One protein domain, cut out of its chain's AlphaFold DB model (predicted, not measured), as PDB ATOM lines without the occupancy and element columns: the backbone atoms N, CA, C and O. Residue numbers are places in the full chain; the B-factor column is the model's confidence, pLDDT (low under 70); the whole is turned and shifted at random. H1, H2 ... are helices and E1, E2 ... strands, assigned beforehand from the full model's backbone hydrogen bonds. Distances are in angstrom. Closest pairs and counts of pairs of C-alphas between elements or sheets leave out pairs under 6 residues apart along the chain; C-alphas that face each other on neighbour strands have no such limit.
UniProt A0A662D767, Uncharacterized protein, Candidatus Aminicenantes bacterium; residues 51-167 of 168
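What this domain is: This is residues 51 to 167 of the 168 residues of an uncharacterized protein of Candidatus Aminicenantes bacterium (UniProt A0A662D767). Two small two-strand sheets, E1 with E2 and the hairpin E3 and E4, stand loosely side by side, their strands following one another in a row as E2, E1, E3, E4, with E1 and E3 near each other where the two sheets meet. H2, H3, H4 and H5 lie to one side of this row, H4 beside E2 and H5 near the hairpin, while the long link of residues 118 to 131 lies to the other side and residues 88 to 93 stick out. The printed part has 117 residues with five named helices and four named strands, in the order H1 H2 H3 E1 H4 E2 E3 E4 H5; E1 and E2 are parallel, E3 and E4 antiparallel, and the class is mixed, helices and strands. It is compact, with a radius of gyration of the C-alphas of 14.8 A, and spans 47 by 31 by 25 A, only just elongated.

How they stand to each other: H1, residues 51 to 54, and H2, residues 57 to 68, only just touch, only at the corner by their link, with 3 pairs of C-alphas within 8 A; the closest are Asp 53 and Cys 59, 5.6 A. H3, residues 72 to 78, and H2 meet only through their link. E1, residues 79 to 84, H4, residues 94 to 109, and E2, residues 115 to 117, form a strand-helix-strand unit, two parallel neighbour strands with a helix between, whose crossover is right-handed. N 83 and O 116 are 2.7 A apart, within hydrogen-bond range. The closest C-alphas of H4 and E2 are those of Ala 99 and Ile 117, 7.7 A. H2 and H4 are close but not clearly touching, Val 64 to Asn 109 at 6.7 A between C-alphas, with a steep tilt of 55 degrees. In the hairpin of E3, residues 132 to 136, and E4, residues 143 to 147, N 133 and O 146 are 2.8 A apart, within hydrogen-bond range. H5, residues 152 to 165, is near E3 and E4, and apart from H4. In H3, H4 and H5 every O i to N i+4 pair is within hydrogen-bond range; in H2 6 of 8 are, and H1 is too short for such a pair.

Where its parts are: H1 begins at C-alpha 51, (180.142, 157.181, 161.458). H2 is 15.9 A long, E1 15.8 A, H4 22.5 A and H5 20.1 A from first to last C-alpha. H4 begins at C-alpha 94, (178.564, 145.693, 158.998), and H5 ends at C-alpha 165, (178.533, 180.165, 143.253).

The domain as a whole: The two C-alphas farthest apart, Arg 90 and Lys 167, are 48.1 A apart. The printed part has no cut, and the link from E2 to E3 is long. Mean pLDDT of the printed part is 83.7; residues 87 to 93, 140 and 164 to 167 are under 70.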
ATOM      1  N   TRP A  51     181.126 158.157 160.983       88.12
ATOM      2  CA  TRP A  51     180.142 157.181 161.458       88.12
ATOM      3  C   TRP A  51     179.763 157.339 162.939       88.12
ATOM      4  O   TRP A  51     178.607 157.121 163.300       88.12
ATOM      5  N   LYS A  52     180.715 157.713 163.803       88.06
ATOM      6  CA  LYS A  52     180.464 157.921 165.239       88.06
ATOM      7  C   LYS A  52     179.584 159.152 165.464       88.06
ATOM      8  O   LYS A  52     178.654 159.079 166.261       88.06
ATOM      9  N   ASP A  53     179.809 160.220 164.703       88.19
ATOM     10  CA  ASP A  53     179.010 161.449 164.787       88.19
ATOM     11  C   ASP A  53     177.591 161.241 164.263       88.19
ATOM     12  O   ASP A  53     176.640 161.708 164.879       88.19
ATOM     13  N   LEU A  54     177.432 160.471 163.178       84.94
ATOM     14  CA  LEU A  54     176.118 160.086 162.648       84.94
ATOM     15  C   LEU A  54     175.262 159.366 163.706       84.94
ATOM     16  O   LEU A  54     174.038 159.457 163.712       84.94
ATOM     17  N   MET A  55     175.919 158.625 164.598       83.38
ATOM     18  CA  MET A  55     175.283 157.887 165.686       83.38
ATOM     19  C   MET A  55     175.063 158.739 166.949       83.38
ATOM     20  O   MET A  55     174.432 158.259 167.892       83.38
ATOM     21  N   CYS A  56     175.547 159.982 166.979       85.19
ATOM     22  CA  CYS A  56     175.399 160.915 168.090       85.19
ATOM     23  C   CYS A  56     174.329 161.969 167.770       85.19
ATOM     24  O   CYS A  56     174.552 162.866 166.960       85.19
ATOM     25  N   ALA A  57     173.181 161.905 168.451       75.94
ATOM     26  CA  ALA A  57     172.044 162.797 168.197       75.94
ATOM     27  C   ALA A  57     172.394 164.297 168.292       75.94
ATOM     28  O   ALA A  57     171.928 165.094 167.481       75.94
ATOM     29  N   ASN A  58     173.260 164.684 169.234       76.50
ATOM     30  CA  ASN A  58     173.660 166.083 169.405       76.50
ATOM     31  C   ASN A  58     174.585 166.566 168.277       76.50
ATOM     32  O   ASN A  58     174.390 167.665 167.760       76.50
ATOM     33  N   CYS A  59     175.557 165.744 167.859       78.94
ATOM     34  CA  CYS A  59     176.423 166.048 166.711       78.94
ATOM     35  C   CYS A  59     175.608 166.159 165.415       78.94
ATOM     36  O   CYS A  59     175.906 166.981 164.550       78.94
ATOM     37  N   LEU A  60     174.547 165.357 165.316       78.88
ATOM     38  CA  LEU A  60     173.639 165.321 164.181       78.88
ATOM     39  C   LEU A  60     172.820 166.602 164.025       78.88
ATOM     40  O   LEU A  60     172.557 167.010 162.900       78.88
ATOM     41  N   ASN A  61     172.420 167.238 165.129       85.44
ATOM     42  CA  ASN A  61     171.496 168.367 165.069       85.44
ATOM     43  C   ASN A  61     172.115 169.570 164.340       85.44
ATOM     44  O   ASN A  61     171.544 170.052 163.372       85.44
ATOM     45  N   SER A  62     173.331 169.981 164.722       86.62
ATOM     46  CA  SER A  62     174.046 171.076 164.036       86.62
ATOM     47  C   SER A  62     174.257 170.777 162.546       86.62
ATOM     48  O   SER A  62     174.053 171.647 161.702       86.62
ATOM     49  N   PHE A  63     174.592 169.528 162.214       90.38
ATOM     50  CA  PHE A  63     174.746 169.082 160.833       90.38
ATOM     51  C   PHE A  63     173.441 169.202 160.033       90.38
ATOM     52  O   PHE A  63     173.408 169.828 158.973       90.38
ATOM     53  N   VAL A  64     172.354 168.619 160.541       90.12
ATOM     54  CA  VAL A  64     171.056 168.587 159.855       90.12
ATOM     55  C   VAL A  64     170.475 169.990 159.725       90.12
ATOM     56  O   VAL A  64     170.025 170.355 158.641       90.12
ATOM     57  N   THR A  65     170.524 170.799 160.788       90.56
ATOM     58  CA  THR A  65     170.045 172.187 160.764       90.56
ATOM     59  C   THR A  65     170.752 172.998 159.683       90.56
ATOM     60  O   THR A  65     170.089 173.699 158.919       90.56
ATOM     61  N   PHE A  66     172.075 172.866 159.572       91.12
ATOM     62  CA  PHE A  66     172.838 173.581 158.559       91.12
ATOM     63  C   PHE A  66     172.427 173.176 157.136       91.12
ATOM     64  O   PHE A  66     172.082 174.040 156.331       91.12
ATOM     65  N   PHE A  67     172.389 171.880 156.819       90.12
ATOM     66  CA  PHE A  67     172.053 171.442 155.459       90.12
ATOM     67  C   PHE A  67     170.595 171.695 155.077       90.12
ATOM     68  O   PHE A  67     170.332 172.047 153.930       90.12
ATOM     69  N   ASN A  68     169.662 171.619 156.027       89.75
ATOM     70  CA  ASN A  68     168.261 171.963 155.774       89.75
ATOM     71  C   ASN A  68     168.038 173.471 155.585       89.75
ATOM     72  O   ASN A  68     166.995 173.872 155.076       89.75
ATOM     73  N   SER A  69     169.012 174.312 155.954       88.94
ATOM     74  CA  SER A  69     168.976 175.752 155.674       88.94
ATOM     75  C   SER A  69     169.408 176.119 154.248       88.94
ATOM     76  O   SER A  69     169.207 177.257 153.822       88.94
ATOM     77  N   LEU A  70     170.012 175.182 153.507       87.94
ATOM     78  CA  LEU A  70     170.517 175.412 152.155       87.94
ATOM     79  C   LEU A  70     169.476 175.016 151.088       87.94
ATOM     80  O   LEU A  70     168.646 174.136 151.326       87.94
ATOM     81  N   PRO A  71     169.515 175.614 149.879       86.50
ATOM     82  CA  PRO A  71     168.568 175.282 148.816       86.50
ATOM     83  C   PRO A  71     168.674 173.812 148.377       86.50
ATOM     84  O   PRO A  71     169.697 173.376 147.845       86.50
ATOM     85  N   SER A  72     167.589 173.052 148.553       83.75
ATOM     86  CA  SER A  72     167.539 171.608 148.271       83.75
ATOM     87  C   SER A  72     167.911 171.211 146.830       83.75
ATOM     88  O   SER A  72     168.669 170.245 146.690       83.75
ATOM     89  N   PRO A  73     167.451 171.915 145.767       85.69
ATOM     90  CA  PRO A  73     167.866 171.614 144.394       85.69
ATOM     91  C   PRO A  73     169.375 171.773 144.209       85.69
ATOM     92  O   PRO A  73     170.038 170.859 143.741       85.69
ATOM     93  N   TRP A  74     169.935 172.882 144.698       84.75
ATOM     94  CA  TRP A  74     171.363 173.154 144.579       84.75
ATOM     95  C   TRP A  74     172.208 172.095 145.295       84.75
ATOM     96  O   TRP A  74     173.171 171.590 144.726       84.75
ATOM     97  N   LEU A  75     171.826 171.706 146.517       87.12
ATOM     98  CA  LEU A  75     172.525 170.663 147.272       87.12
ATOM     99  C   LEU A  75     172.553 169.316 146.546       87.12
ATOM    100  O   LEU A  75     173.562 168.619 146.598       87.12
ATOM    101  N   ARG A  76     171.460 168.943 145.882       87.19
ATOM    102  CA  ARG A  76     171.354 167.669 145.162       87.19
ATOM    103  C   ARG A  76     172.379 167.552 144.041       87.19
ATOM    104  O   ARG A  76     172.945 166.479 143.854       87.19
ATOM    105  N   ASP A  77     172.617 168.662 143.354       86.00
ATOM    106  CA  ASP A  77     173.464 168.703 142.165       86.00
ATOM    107  C   ASP A  77     174.929 169.021 142.514       86.00
ATOM    108  O   ASP A  77     175.846 168.613 141.800       86.00
ATOM    109  N   ASN A  78     175.167 169.692 143.649       86.69
ATOM    110  CA  ASN A  78     176.485 170.225 144.009       86.69
ATOM    111  C   ASN A  78     177.123 169.588 145.248       86.69
ATOM    112  O   ASN A  78     178.289 169.871 145.525       86.69
ATOM    113  N   ALA A  79     176.418 168.740 146.002       89.62
ATOM    114  CA  ALA A  79     176.960 168.111 147.203       89.62
ATOM    115  C   ALA A  79     177.036 166.585 147.098       89.62
ATOM    116  O   ALA A  79     176.142 165.917 146.581       89.62
ATOM    117  N   LEU A  80     178.102 166.019 147.662       91.62
ATOM    118  CA  LEU A  80     178.269 164.582 147.839       91.62
ATOM    119  C   LEU A  80     178.716 164.283 149.269       91.62
ATOM    120  O   LEU A  80     179.766 164.734 149.731       91.62
ATOM    121  N   GLY A  81     177.927 163.463 149.956       92.44
ATOM    122  CA  GLY A  81     178.303 162.866 151.224       92.44
ATOM    123  C   GLY A  81     179.161 161.624 151.031       92.44
ATOM    124  O   GLY A  81     178.908 160.791 150.165       92.44
ATOM    125  N   ILE A  82     180.157 161.468 151.888       92.44
ATOM    126  CA  ILE A  82     181.008 160.291 151.996       92.44
ATOM    127  C   ILE A  82     180.978 159.872 153.459       92.44
ATOM    128  O   ILE A  82     181.559 160.524 154.323       92.44
ATOM    129  N   LEU A  83     180.284 158.779 153.755       91.62
ATOM    130  CA  LEU A  83     180.298 158.177 155.072       91.62
ATOM    131  C   LEU A  83     181.614 157.431 155.286       91.62
ATOM    132  O   LEU A  83     181.887 156.411 154.647       91.62
ATOM    133  N   VAL A  84     182.376 157.913 156.257       89.56
ATOM    134  CA  VAL A  84     183.640 157.340 156.697       89.56
ATOM    135  C   VAL A  84     183.397 156.565 157.990       89.56
ATOM    136  O   VAL A  84     183.073 157.129 159.037       89.56
ATOM    137  N   GLY A  85     183.532 155.243 157.908       79.81
ATOM    138  CA  GLY A  85     183.338 154.336 159.035       79.81
ATOM    139  C   GLY A  85     184.540 153.437 159.291       79.81
ATOM    140  O   GLY A  85     185.342 153.134 158.405       79.81
ATOM    141  N   GLU A  86     184.658 152.979 160.532       71.62
ATOM    142  CA  GLU A  86     185.579 151.909 160.900       71.62
ATOM    143  C   GLU A  86     184.927 150.561 160.586       71.62
ATOM    144  O   GLU A  86     183.732 150.405 160.804       71.62
ATOM    145  N   ARG A  87     185.691 149.564 160.115       65.56
ATOM    146  CA  ARG A  87     185.160 148.196 160.029       65.56
ATOM    147  C   ARG A  87     184.760 147.743 161.431       65.56
ATOM    148  O   ARG A  87     185.616 147.633 162.305       65.56
ATOM    149  N   GLY A  88     183.482 147.428 161.619       59.84
ATOM    150  CA  GLY A  88     183.035 146.714 162.806       59.84
ATOM    151  C   GLY A  88     183.780 145.376 162.973       59.84
ATOM    152  O   GLY A  88     184.199 144.772 161.982       59.84
ATOM    153  N   PRO A  89     183.906 144.865 164.209       52.62
ATOM    154  CA  PRO A  89     184.679 143.657 164.527       52.62
ATOM    155  C   PRO A  89     184.156 142.369 163.864       52.62
ATOM    156  O   PRO A  89     184.823 141.341 163.903       52.62
ATOM    157  N   ARG A  90     182.970 142.400 163.237       55.56
ATOM    158  CA  ARG A  90     182.374 141.271 162.510       55.56
ATOM    159  C   ARG A  90     182.247 141.619 161.028       55.56
ATOM    160  O   ARG A  90     181.356 142.365 160.628       55.56
ATOM    161  N   ALA A  91     183.140 141.048 160.223       55.75
ATOM    162  CA  ALA A  91     183.346 141.378 158.813       55.75
ATOM    163  C   ALA A  91     182.157 141.081 157.869       55.75
ATOM    164  O   ALA A  91     182.175 141.550 156.737       55.75
ATOM    165  N   GLY A  92     181.124 140.345 158.306       60.66
ATOM    166  CA  GLY A  92     180.020 139.909 157.431       60.66
ATOM    167  C   GLY A  92     178.820 140.863 157.320       60.66
ATOM    168  O   GLY A  92     178.294 141.054 156.232       60.66
ATOM    169  N   ASN A  93     178.398 141.507 158.420       62.97
ATOM    170  CA  ASN A  93     177.090 142.196 158.487       62.97
ATOM    171  C   ASN A  93     177.174 143.719 158.652       62.97
ATOM    172  O   ASN A  93     176.157 144.391 158.811       62.97
ATOM    173  N   HIS A  94     178.376 144.291 158.638       77.00
ATOM    174  CA  HIS A  94     178.564 145.693 158.998       77.00
ATOM    175  C   HIS A  94     178.037 146.671 157.933       77.00
ATOM    176  O   HIS A  94     177.317 147.614 158.263       77.00
ATOM    177  N   TRP A  95     178.310 146.415 156.649       78.56
ATOM    178  CA  TRP A  95     177.897 147.310 155.561       78.56
ATOM    179  C   TRP A  95     176.386 147.369 155.327       78.56
ATOM    180  O   TRP A  95     175.875 148.482 155.196       78.56
ATOM    181  N   PRO A  96     175.635 146.249 155.347       84.06
ATOM    182  CA  PRO A  96     174.176 146.309 155.253       84.06
ATOM    183  C   PRO A  96     173.537 147.118 156.391       84.06
ATOM    184  O   PRO A  96     172.599 147.881 156.157       84.06
ATOM    185  N   ILE A  97     174.070 147.010 157.617       84.31
ATOM    186  CA  ILE A  97     173.596 147.788 158.773       84.31
ATOM    187  C   ILE A  97     173.868 149.280 158.566       84.31
ATOM    188  O   ILE A  97     172.974 150.098 158.790       84.31
ATOM    189  N   MET A  98     175.074 149.640 158.119       84.81
ATOM    190  CA  MET A  98     175.422 151.031 157.824       84.81
ATOM    191  C   MET A  98     174.549 151.610 156.717       84.81
ATOM    192  O   MET A  98     173.968 152.674 156.902       84.81
ATOM    193  N   ALA A  99     174.366 150.878 155.617       86.25
ATOM    194  CA  ALA A  99     173.499 151.292 154.520       86.25
ATOM    195  C   ALA A  99     172.050 151.510 154.983       86.25
ATOM    196  O   ALA A  99     171.441 152.525 154.645       86.25
ATOM    197  N   LYS A 100     171.505 150.603 155.811       88.75
ATOM    198  CA  LYS A 100     170.159 150.754 156.386       88.75
ATOM    199  C   LYS A 100     170.058 151.998 157.270       88.75
ATOM    200  O   LYS A 100     169.084 152.740 157.161       88.75
ATOM    201  N   LYS A 101     171.053 152.238 158.128       88.50
ATOM    202  CA  LYS A 101     171.087 153.403 159.024       88.50
ATOM    203  C   LYS A 101     171.203 154.719 158.262       88.50
ATOM    204  O   LYS A 101     170.441 155.627 158.559       88.50
ATOM    205  N   ILE A 102     172.073 154.802 157.255       88.81
ATOM    206  CA  ILE A 102     172.186 155.988 156.391       88.81
ATOM    207  C   ILE A 102     170.870 156.254 155.675       88.81
ATOM    208  O   ILE A 102     170.404 157.386 155.670       88.81
ATOM    209  N   ARG A 103     170.244 155.222 155.098       88.94
ATOM    210  CA  ARG A 103     168.966 155.386 154.396       88.94
ATOM    211  C   ARG A 103     167.891 155.946 155.325       88.94
ATOM    212  O   ARG A 103     167.222 156.904 154.959       88.94
ATOM    213  N   GLY A 104     167.769 155.382 156.529       89.06
ATOM    214  CA  GLY A 104     166.850 155.893 157.548       89.06
ATOM    215  C   GLY A 104     167.185 157.323 157.972       89.06
ATOM    216  O   GLY A 104     166.287 158.143 158.104       89.06
ATOM    217  N   PHE A 105     168.472 157.645 158.119       87.75
ATOM    218  CA  PHE A 105     168.938 158.988 158.449       87.75
ATOM    219  C   PHE A 105     168.584 160.021 157.368       87.75
ATOM    220  O   PHE A 105     167.998 161.050 157.696       87.75
ATOM    221  N   ILE A 106     168.883 159.735 156.096       88.12
ATOM    222  CA  ILE A 106     168.545 160.604 154.958       88.12
ATOM    223  C   ILE A 106     167.035 160.843 154.917       88.12
ATOM    224  O   ILE A 106     166.598 161.986 154.824       88.12
ATOM    225  N   GLN A 107     166.242 159.774 155.035       89.56
ATOM    226  CA  GLN A 107     164.786 159.857 154.974       89.56
ATOM    227  C   GLN A 107     164.201 160.665 156.142       89.56
ATOM    228  O   GLN A 107     163.334 161.506 155.922       89.56
ATOM    229  N   ALA A 108     164.676 160.434 157.369       88.94
ATOM    230  CA  ALA A 108     164.171 161.115 158.560       88.94
ATOM    231  C   ALA A 108     164.510 162.613 158.581       88.94
ATOM    232  O   ALA A 108     163.734 163.401 159.109       88.94
ATOM    233  N   ASN A 109     165.650 163.000 158.001       87.69
ATOM    234  CA  ASN A 109     166.146 164.379 158.037       87.69
ATOM    235  C   ASN A 109     165.952 165.134 156.714       87.69
ATOM    236  O   ASN A 109     166.347 166.293 156.631       87.69
ATOM    237  N   GLN A 110     165.344 164.492 155.709       88.81
ATOM    238  CA  GLN A 110     165.045 165.056 154.386       88.81
ATOM    239  C   GLN A 110     166.271 165.627 153.653       88.81
ATOM    240  O   GLN A 110     166.173 166.605 152.912       88.81
ATOM    241  N   LEU A 111     167.435 164.995 153.825       88.31
ATOM    242  CA  LEU A 111     168.658 165.424 153.147       88.31
ATOM    243  C   LEU A 111     168.551 165.175 151.639       88.31
ATOM    244  O   LEU A 111     168.196 164.078 151.206       88.31
ATOM    245  N   SER A 112     168.880 166.188 150.837       88.38
ATOM    246  CA  SER A 112     168.666 166.169 149.385       88.38
ATOM    247  C   SER A 112     169.872 165.728 148.555       88.38
ATOM    248  O   SER A 112     169.752 165.627 147.337       88.38
ATOM    249  N   PHE A 113     171.014 165.448 149.185       89.44
ATOM    250  CA  PHE A 113     172.248 165.051 148.508       89.44
ATOM    251  C   PHE A 113     172.568 163.557 148.703       89.44
ATOM    252  O   PHE A 113     172.230 162.972 149.740       89.44
ATOM    253  N   PRO A 114     173.232 162.911 147.728       89.19
ATOM    254  CA  PRO A 114     173.624 161.509 147.835       89.19
ATOM    255  C   PRO A 114     174.719 161.291 148.890       89.19
ATOM    256  O   PRO A 114     175.593 162.135 149.082       89.19
ATOM    257  N   ILE A 115     174.714 160.119 149.536       91.12
ATOM    258  CA  ILE A 115     175.759 159.694 150.482       91.12
ATOM    259  C   ILE A 115     176.348 158.350 150.035       91.12
ATOM    260  O   ILE A 115     175.643 157.339 149.982       91.12
ATOM    261  N   TRP A 116     177.652 158.322 149.762       89.88
ATOM    262  CA  TRP A 116     178.424 157.115 149.462       89.88
ATOM    263  C   TRP A 116     179.094 156.554 150.724       89.88
ATOM    264  O   TRP A 116     179.424 157.298 151.636       89.88
ATOM    265  N   ILE A 117     179.311 155.239 150.801       88.62
ATOM    266  CA  ILE A 117     180.001 154.580 151.918       88.62
ATOM    267  C   ILE A 117     181.440 154.278 151.499       88.62
ATOM    268  O   ILE A 117     181.655 153.516 150.555       88.62
ATOM    269  N   ASP A 118     182.418 154.796 152.242       88.19
ATOM    270  CA  ASP A 118     183.842 154.517 152.027       88.19
ATOM    271  C   ASP A 118     184.225 153.111 152.530       88.19
ATOM    272  O   ASP A 118     184.860 152.926 153.570       88.19
ATOM    273  N   GLN A 119     183.828 152.082 151.778       83.75
ATOM    274  CA  GLN A 119     184.137 150.682 152.101       83.75
ATOM    275  C   GLN A 119     185.646 150.380 152.044       83.75
ATOM    276  O   GLN A 119     186.134 149.495 152.757       83.75
ATOM    277  N   GLY A 120     186.375 151.108 151.188       81.56
ATOM    278  CA  GLY A 120     187.814 150.962 150.957       81.56
ATOM    279  C   GLY A 120     188.690 151.652 152.004       81.56
ATOM    280  O   GLY A 120     189.889 151.381 152.060       81.56
ATOM    281  N   ARG A 121     188.100 152.491 152.866       83.50
ATOM    282  CA  ARG A 121     188.797 153.311 153.871       83.50
ATOM    283  C   ARG A 121     189.797 154.294 153.257       83.50
ATOM    284  O   ARG A 121     190.817 154.602 153.883       83.50
ATOM    285  N   LEU A 122     189.512 154.773 152.049       87.44
ATOM    286  CA  LEU A 122     190.350 155.736 151.334       87.44
ATOM    287  C   LEU A 122     190.402 157.081 152.071       87.44
ATOM    288  O   LEU A 122     191.439 157.739 152.096       87.44
ATOM    289  N   PHE A 123     189.314 157.444 152.748       89.31
ATOM    290  CA  PHE A 123     189.125 158.746 153.382       89.31
ATOM    291  C   PHE A 123     189.169 158.687 154.909       89.31
ATOM    292  O   PHE A 123     188.786 159.644 155.578       89.31
ATOM    293  N   LYS A 124     189.696 157.598 155.489       85.88
ATOM    294  CA  LYS A 124     189.754 157.383 156.950       85.88
ATOM    295  C   LYS A 124     190.342 158.566 157.738       85.88
ATOM    296  O   LYS A 124     189.968 158.787 158.882       85.88
ATOM    297  N   ASN A 125     191.277 159.306 157.136       87.75
ATOM    298  CA  ASN A 125     191.957 160.428 157.783       87.75
ATOM    299  C   ASN A 125     191.161 161.741 157.678       87.75
ATOM    300  O   ASN A 125     191.355 162.628 158.509       87.75
ATOM    301  N   MET A 126     190.254 161.853 156.701       85.94
ATOM    302  CA  MET A 126     189.471 163.068 156.446       85.94
ATOM    303  C   MET A 126     188.454 163.330 157.556       85.94
ATOM    304  O   MET A 126     188.206 164.480 157.896       85.94
ATOM    305  N   SER A 127     187.929 162.271 158.180       83.38
ATOM    306  CA  SER A 127     186.976 162.371 159.290       83.38
ATOM    307  C   SER A 127     187.619 162.178 160.672       83.38
ATOM    308  O   SER A 127     186.928 161.858 161.641       83.38
ATOM    309  N   SER A 128     188.948 162.300 160.783       82.44
ATOM    310  CA  SER A 128     189.689 162.009 162.025       82.44
ATOM    311  C   SER A 128     189.325 162.937 163.189       82.44
ATOM    312  O   SER A 128     189.403 162.526 164.344       82.44
ATOM    313  N   ARG A 129     188.887 164.163 162.883       83.44
ATOM    314  CA  ARG A 129     188.417 165.165 163.854       83.44
ATOM    315  C   ARG A 129     186.889 165.244 163.957       83.44
ATOM    316  O   ARG A 129     186.377 166.197 164.530       83.44
ATOM    317  N   GLY A 130     186.182 164.262 163.402       87.88
ATOM    318  CA  GLY A 130     184.727 164.274 163.264       87.88
ATOM    319  C   GLY A 130     184.288 164.565 161.831       87.88
ATOM    320  O   GLY A 130     185.060 164.417 160.881       87.88
ATOM    321  N   THR A 131     183.021 164.925 161.677       92.00
ATOM    322  CA  THR A 131     182.383 165.217 160.396       92.00
ATOM    323  C   THR A 131     182.903 166.534 159.851       92.00
ATOM    324  O   THR A 131     182.884 167.552 160.545       92.00
ATOM    325  N   CYS A 132     183.368 166.526 158.606       92.44
ATOM    326  CA  CYS A 132     183.946 167.705 157.983       92.44
ATOM    327  C   CYS A 132     183.313 168.019 156.629       92.44
ATOM    328  O   CYS A 132     182.798 167.151 155.921       92.44
ATOM    329  N   LEU A 133     183.343 169.304 156.306       92.12
ATOM    330  CA  LEU A 133     182.848 169.899 155.084       92.12
ATOM    331  C   LEU A 133     184.038 170.411 154.292       92.12
ATOM    332  O   LEU A 133     184.839 171.187 154.810       92.12
ATOM    333  N   LEU A 134     184.126 170.018 153.035       91.50
ATOM    334  CA  LEU A 134     185.122 170.486 152.098       91.50
ATOM    335  C   LEU A 134     184.398 171.187 150.954       91.50
ATOM    336  O   LEU A 134     183.538 170.606 150.294       91.50
ATOM    337  N   ILE A 135     184.735 172.453 150.751       88.69
ATOM    338  CA  ILE A 135     184.169 173.292 149.700       88.69
ATOM    339  C   ILE A 135     185.270 173.539 148.687       88.69
ATOM    340  O   ILE A 135     186.296 174.147 149.010       88.69
ATOM    341  N   MET A 136     185.045 173.045 147.478       85.56
ATOM    342  CA  MET A 136     185.842 173.396 146.314       85.56
ATOM    343  C   MET A 136     185.348 174.745 145.789       85.56
ATOM    344  O   MET A 136     184.167 174.879 145.482       85.56
ATOM    345  N   GLY A 137     186.213 175.755 145.747       75.69
ATOM    346  CA  GLY A 137     185.936 177.042 145.105       75.69
ATOM    347  C   GLY A 137     186.202 176.979 143.602       75.69
ATOM    348  O   GLY A 137     186.505 175.924 143.083       75.69
ATOM    349  N   GLU A 138     186.126 178.094 142.882       71.38
ATOM    350  CA  GLU A 138     186.176 178.116 141.403       71.38
ATOM    351  C   GLU A 138     187.481 177.595 140.773       71.38
ATOM    352  O   GLU A 138     187.529 177.325 139.574       71.38
ATOM    353  N   LYS A 139     188.548 177.466 141.568       72.38
ATOM    354  CA  LYS A 139     189.830 176.899 141.144       72.38
ATOM    355  C   LYS A 139     190.207 175.705 142.021       72.38
ATOM    356  O   LYS A 139     189.869 175.661 143.203       72.38
ATOM    357  N   VAL A 140     190.972 174.764 141.471       66.19
ATOM    358  CA  VAL A 140     191.389 173.523 142.161       66.19
ATOM    359  C   VAL A 140     192.163 173.792 143.460       66.19
ATOM    360  O   VAL A 140     192.041 173.055 144.435       66.19
ATOM    361  N   ASP A 141     192.947 174.862 143.482       74.25
ATOM    362  CA  ASP A 141     193.731 175.359 144.613       74.25
ATOM    363  C   ASP A 141     192.891 176.116 145.658       74.25
ATOM    364  O   ASP A 141     193.333 176.308 146.793       74.25
ATOM    365  N   SER A 142     191.651 176.487 145.328       78.69
ATOM    366  CA  SER A 142     190.724 177.130 146.260       78.69
ATOM    367  C   SER A 142     189.937 176.091 147.070       78.69
ATOM    368  O   SER A 142     188.791 175.768 146.779       78.69
ATOM    369  N   LEU A 143     190.562 175.554 148.120       84.56
ATOM    370  CA  LEU A 143     189.947 174.579 149.023       84.56
ATOM    371  C   LEU A 143     189.659 175.191 150.398       84.56
ATOM    372  O   LEU A 143     190.561 175.708 151.052       84.56
ATOM    373  N   SER A 144     188.419 175.086 150.880       88.75
ATOM    374  CA  SER A 144     188.067 175.419 152.270       88.75
ATOM    375  C   SER A 144     187.604 174.170 153.015       88.75
ATOM    376  O   SER A 144     186.798 173.406 152.487       88.75
ATOM    377  N   VAL A 145     188.087 173.968 154.244       90.19
ATOM    378  CA  VAL A 145     187.720 172.819 155.086       90.19
ATOM    379  C   VAL A 145     187.176 173.310 156.422       90.19
ATOM    380  O   VAL A 145     187.824 174.094 157.112       90.19
ATOM    381  N   TYR A 146     186.012 172.800 156.806       91.69
ATOM    382  CA  TYR A 146     185.342 173.088 158.072       91.69
ATOM    383  C   TYR A 146     185.035 171.780 158.797       91.69
ATOM    384  O   TYR A 146     184.874 170.737 158.172       91.69
ATOM    385  N   SER A 147     184.966 171.810 160.123       91.19
ATOM    386  CA  SER A 147     184.580 170.656 160.942       91.19
ATOM    387  C   SER A 147     183.337 171.012 161.738       91.19
ATOM    388  O   SER A 147     183.227 172.139 162.212       91.19
ATOM    389  N   PHE A 148     182.409 170.071 161.864       90.69
ATOM    390  CA  PHE A 148     181.218 170.257 162.682       90.69
ATOM    391  C   PHE A 148     181.540 170.071 164.177       90.69
ATOM    392  O   PHE A 148     182.402 169.253 164.511       90.69
ATOM    393  N   PRO A 149     180.827 170.772 165.081       90.94
ATOM    394  CA  PRO A 149     179.788 171.772 164.801       90.94
ATOM    395  C   PRO A 149     180.366 173.082 164.244       90.94
ATOM    396  O   PRO A 149     181.479 173.472 164.590       90.94
ATOM    397  N   LEU A 150     179.600 173.755 163.382       90.00
ATOM    398  CA  LEU A 150     179.995 175.044 162.814       90.00
ATOM    399  C   LEU A 150     179.696 176.180 163.798       90.00
ATOM    400  O   LEU A 150     178.672 176.180 164.480       90.00
ATOM    401  N   PHE A 151     180.579 177.175 163.851       90.31
ATOM    402  CA  PHE A 151     180.276 178.446 164.507       90.31
ATOM    403  C   PHE A 151     179.370 179.304 163.608       90.31
ATOM    404  O   PHE A 151     179.533 179.246 162.388       90.31
ATOM    405  N   PRO A 152     178.507 180.183 164.159       89.12
ATOM    406  CA  PRO A 152     177.599 181.017 163.359       89.12
ATOM    407  C   PRO A 152     178.293 181.777 162.219       89.12
ATOM    408  O   PRO A 152     177.850 181.751 161.077       89.12
ATOM    409  N   ARG A 153     179.476 182.347 162.490       91.19
ATOM    410  CA  ARG A 153     180.286 183.037 161.474       91.19
ATOM    411  C   ARG A 153     180.719 182.123 160.319       91.19
ATOM    412  O   ARG A 153     180.820 182.586 159.189       91.19
ATOM    413  N   GLN A 154     181.011 180.852 160.600       92.31
ATOM    414  CA  GLN A 154     181.372 179.879 159.567       92.31
ATOM    415  C   GLN A 154     180.152 179.503 158.731       92.31
ATOM    416  O   GLN A 154     180.276 179.384 157.517       92.31
ATOM    417  N   GLU A 155     178.979 179.353 159.352       91.06
ATOM    418  CA  GLU A 155     177.741 179.104 158.610       91.06
ATOM    419  C   GLU A 155     177.454 180.231 157.614       91.06
ATOM    420  O   GLU A 155     177.193 179.951 156.443       91.06
ATOM    421  N   ASP A 156     177.568 181.487 158.050       89.31
ATOM    422  CA  ASP A 156     177.369 182.659 157.193       89.31
ATOM    423  C   ASP A 156     178.382 182.704 156.044       89.31
ATOM    424  O   ASP A 156     178.005 182.897 154.886       89.31
ATOM    425  N   GLU A 157     179.665 182.468 156.339       89.19
ATOM    426  CA  GLU A 157     180.728 182.422 155.331       89.19
ATOM    427  C   GLU A 157     180.453 181.345 154.274       89.19
ATOM    428  O   GLU A 157     180.561 181.593 153.069       89.19
ATOM    429  N   ILE A 158     180.064 180.146 154.710       89.12
ATOM    430  CA  ILE A 158     179.754 179.039 153.809       89.12
ATOM    431  C   ILE A 158     178.518 179.364 152.967       89.12
ATOM    432  O   ILE A 158     178.536 179.140 151.756       89.12
ATOM    433  N   ARG A 159     177.457 179.919 153.565       86.69
ATOM    434  CA  ARG A 159     176.244 180.317 152.832       86.69
ATOM    435  C   ARG A 159     176.558 181.355 151.765       86.69
ATOM    436  O   ARG A 159     176.096 181.210 150.638       86.69
ATOM    437  N   GLN A 160     177.375 182.356 152.087       84.44
ATOM    438  CA  GLN A 160     177.807 183.364 151.118       84.44
ATOM    439  C   GLN A 160     178.610 182.746 149.975       84.44
ATOM    440  O   GLN A 160     178.350 183.074 148.817       84.44
ATOM    441  N   LYS A 161     179.528 181.815 150.274       82.12
ATOM    442  CA  LYS A 161     180.255 181.058 149.245       82.12
ATOM    443  C   LYS A 161     179.275 180.302 148.349       82.12
ATOM    444  O   LYS A 161     179.265 180.534 147.151       82.12
ATOM    445  N   ILE A 162     178.387 179.486 148.912       80.75
ATOM    446  CA  ILE A 162     177.402 178.690 148.157       80.75
ATOM    447  C   ILE A 162     176.489 179.569 147.287       80.75
ATOM    448  O   ILE A 162     176.311 179.301 146.101       80.75
ATOM    449  N   MET A 163     175.935 180.644 147.851       73.44
ATOM    450  CA  MET A 163     175.042 181.555 147.126       73.44
ATOM    451  C   MET A 163     175.771 182.392 146.071       73.44
ATOM    452  O   MET A 163     175.166 182.757 145.066       73.44
ATOM    453  N   GLY A 164     177.050 182.711 146.282       69.44
ATOM    454  CA  GLY A 164     177.888 183.368 145.281       69.44
ATOM    455  C   GLY A 164     178.163 182.469 144.074       69.44
ATOM    456  O   GLY A 164     178.218 182.963 142.952       69.44
ATOM    457  N   LEU A 165     178.261 181.157 144.296       62.75
ATOM    458  CA  LEU A 165     178.533 180.165 143.253       62.75
ATOM    459  C   LEU A 165     177.304 179.851 142.382       62.75
ATOM    460  O   LEU A 165     177.464 179.472 141.231       62.75
ATOM    461  N   GLY A 166     176.083 180.039 142.895       55.94
ATOM    462  CA  GLY A 166     174.833 179.811 142.152       55.94
ATOM    463  C   GLY A 166     174.346 180.983 141.286       55.94
ATOM    464  O   GLY A 166     173.220 180.936 140.800       55.94
ATOM    465  N   LYS A 167     175.134 182.059 141.147       54.44
ATOM    466  CA  LYS A 167     174.774 183.279 140.392       54.44
ATOM    467  C   LYS A 167     175.451 183.395 139.017       54.44
ATOM    468  O   LYS A 167     175.376 184.467 138.419       54.44
TER     469      LYS A 167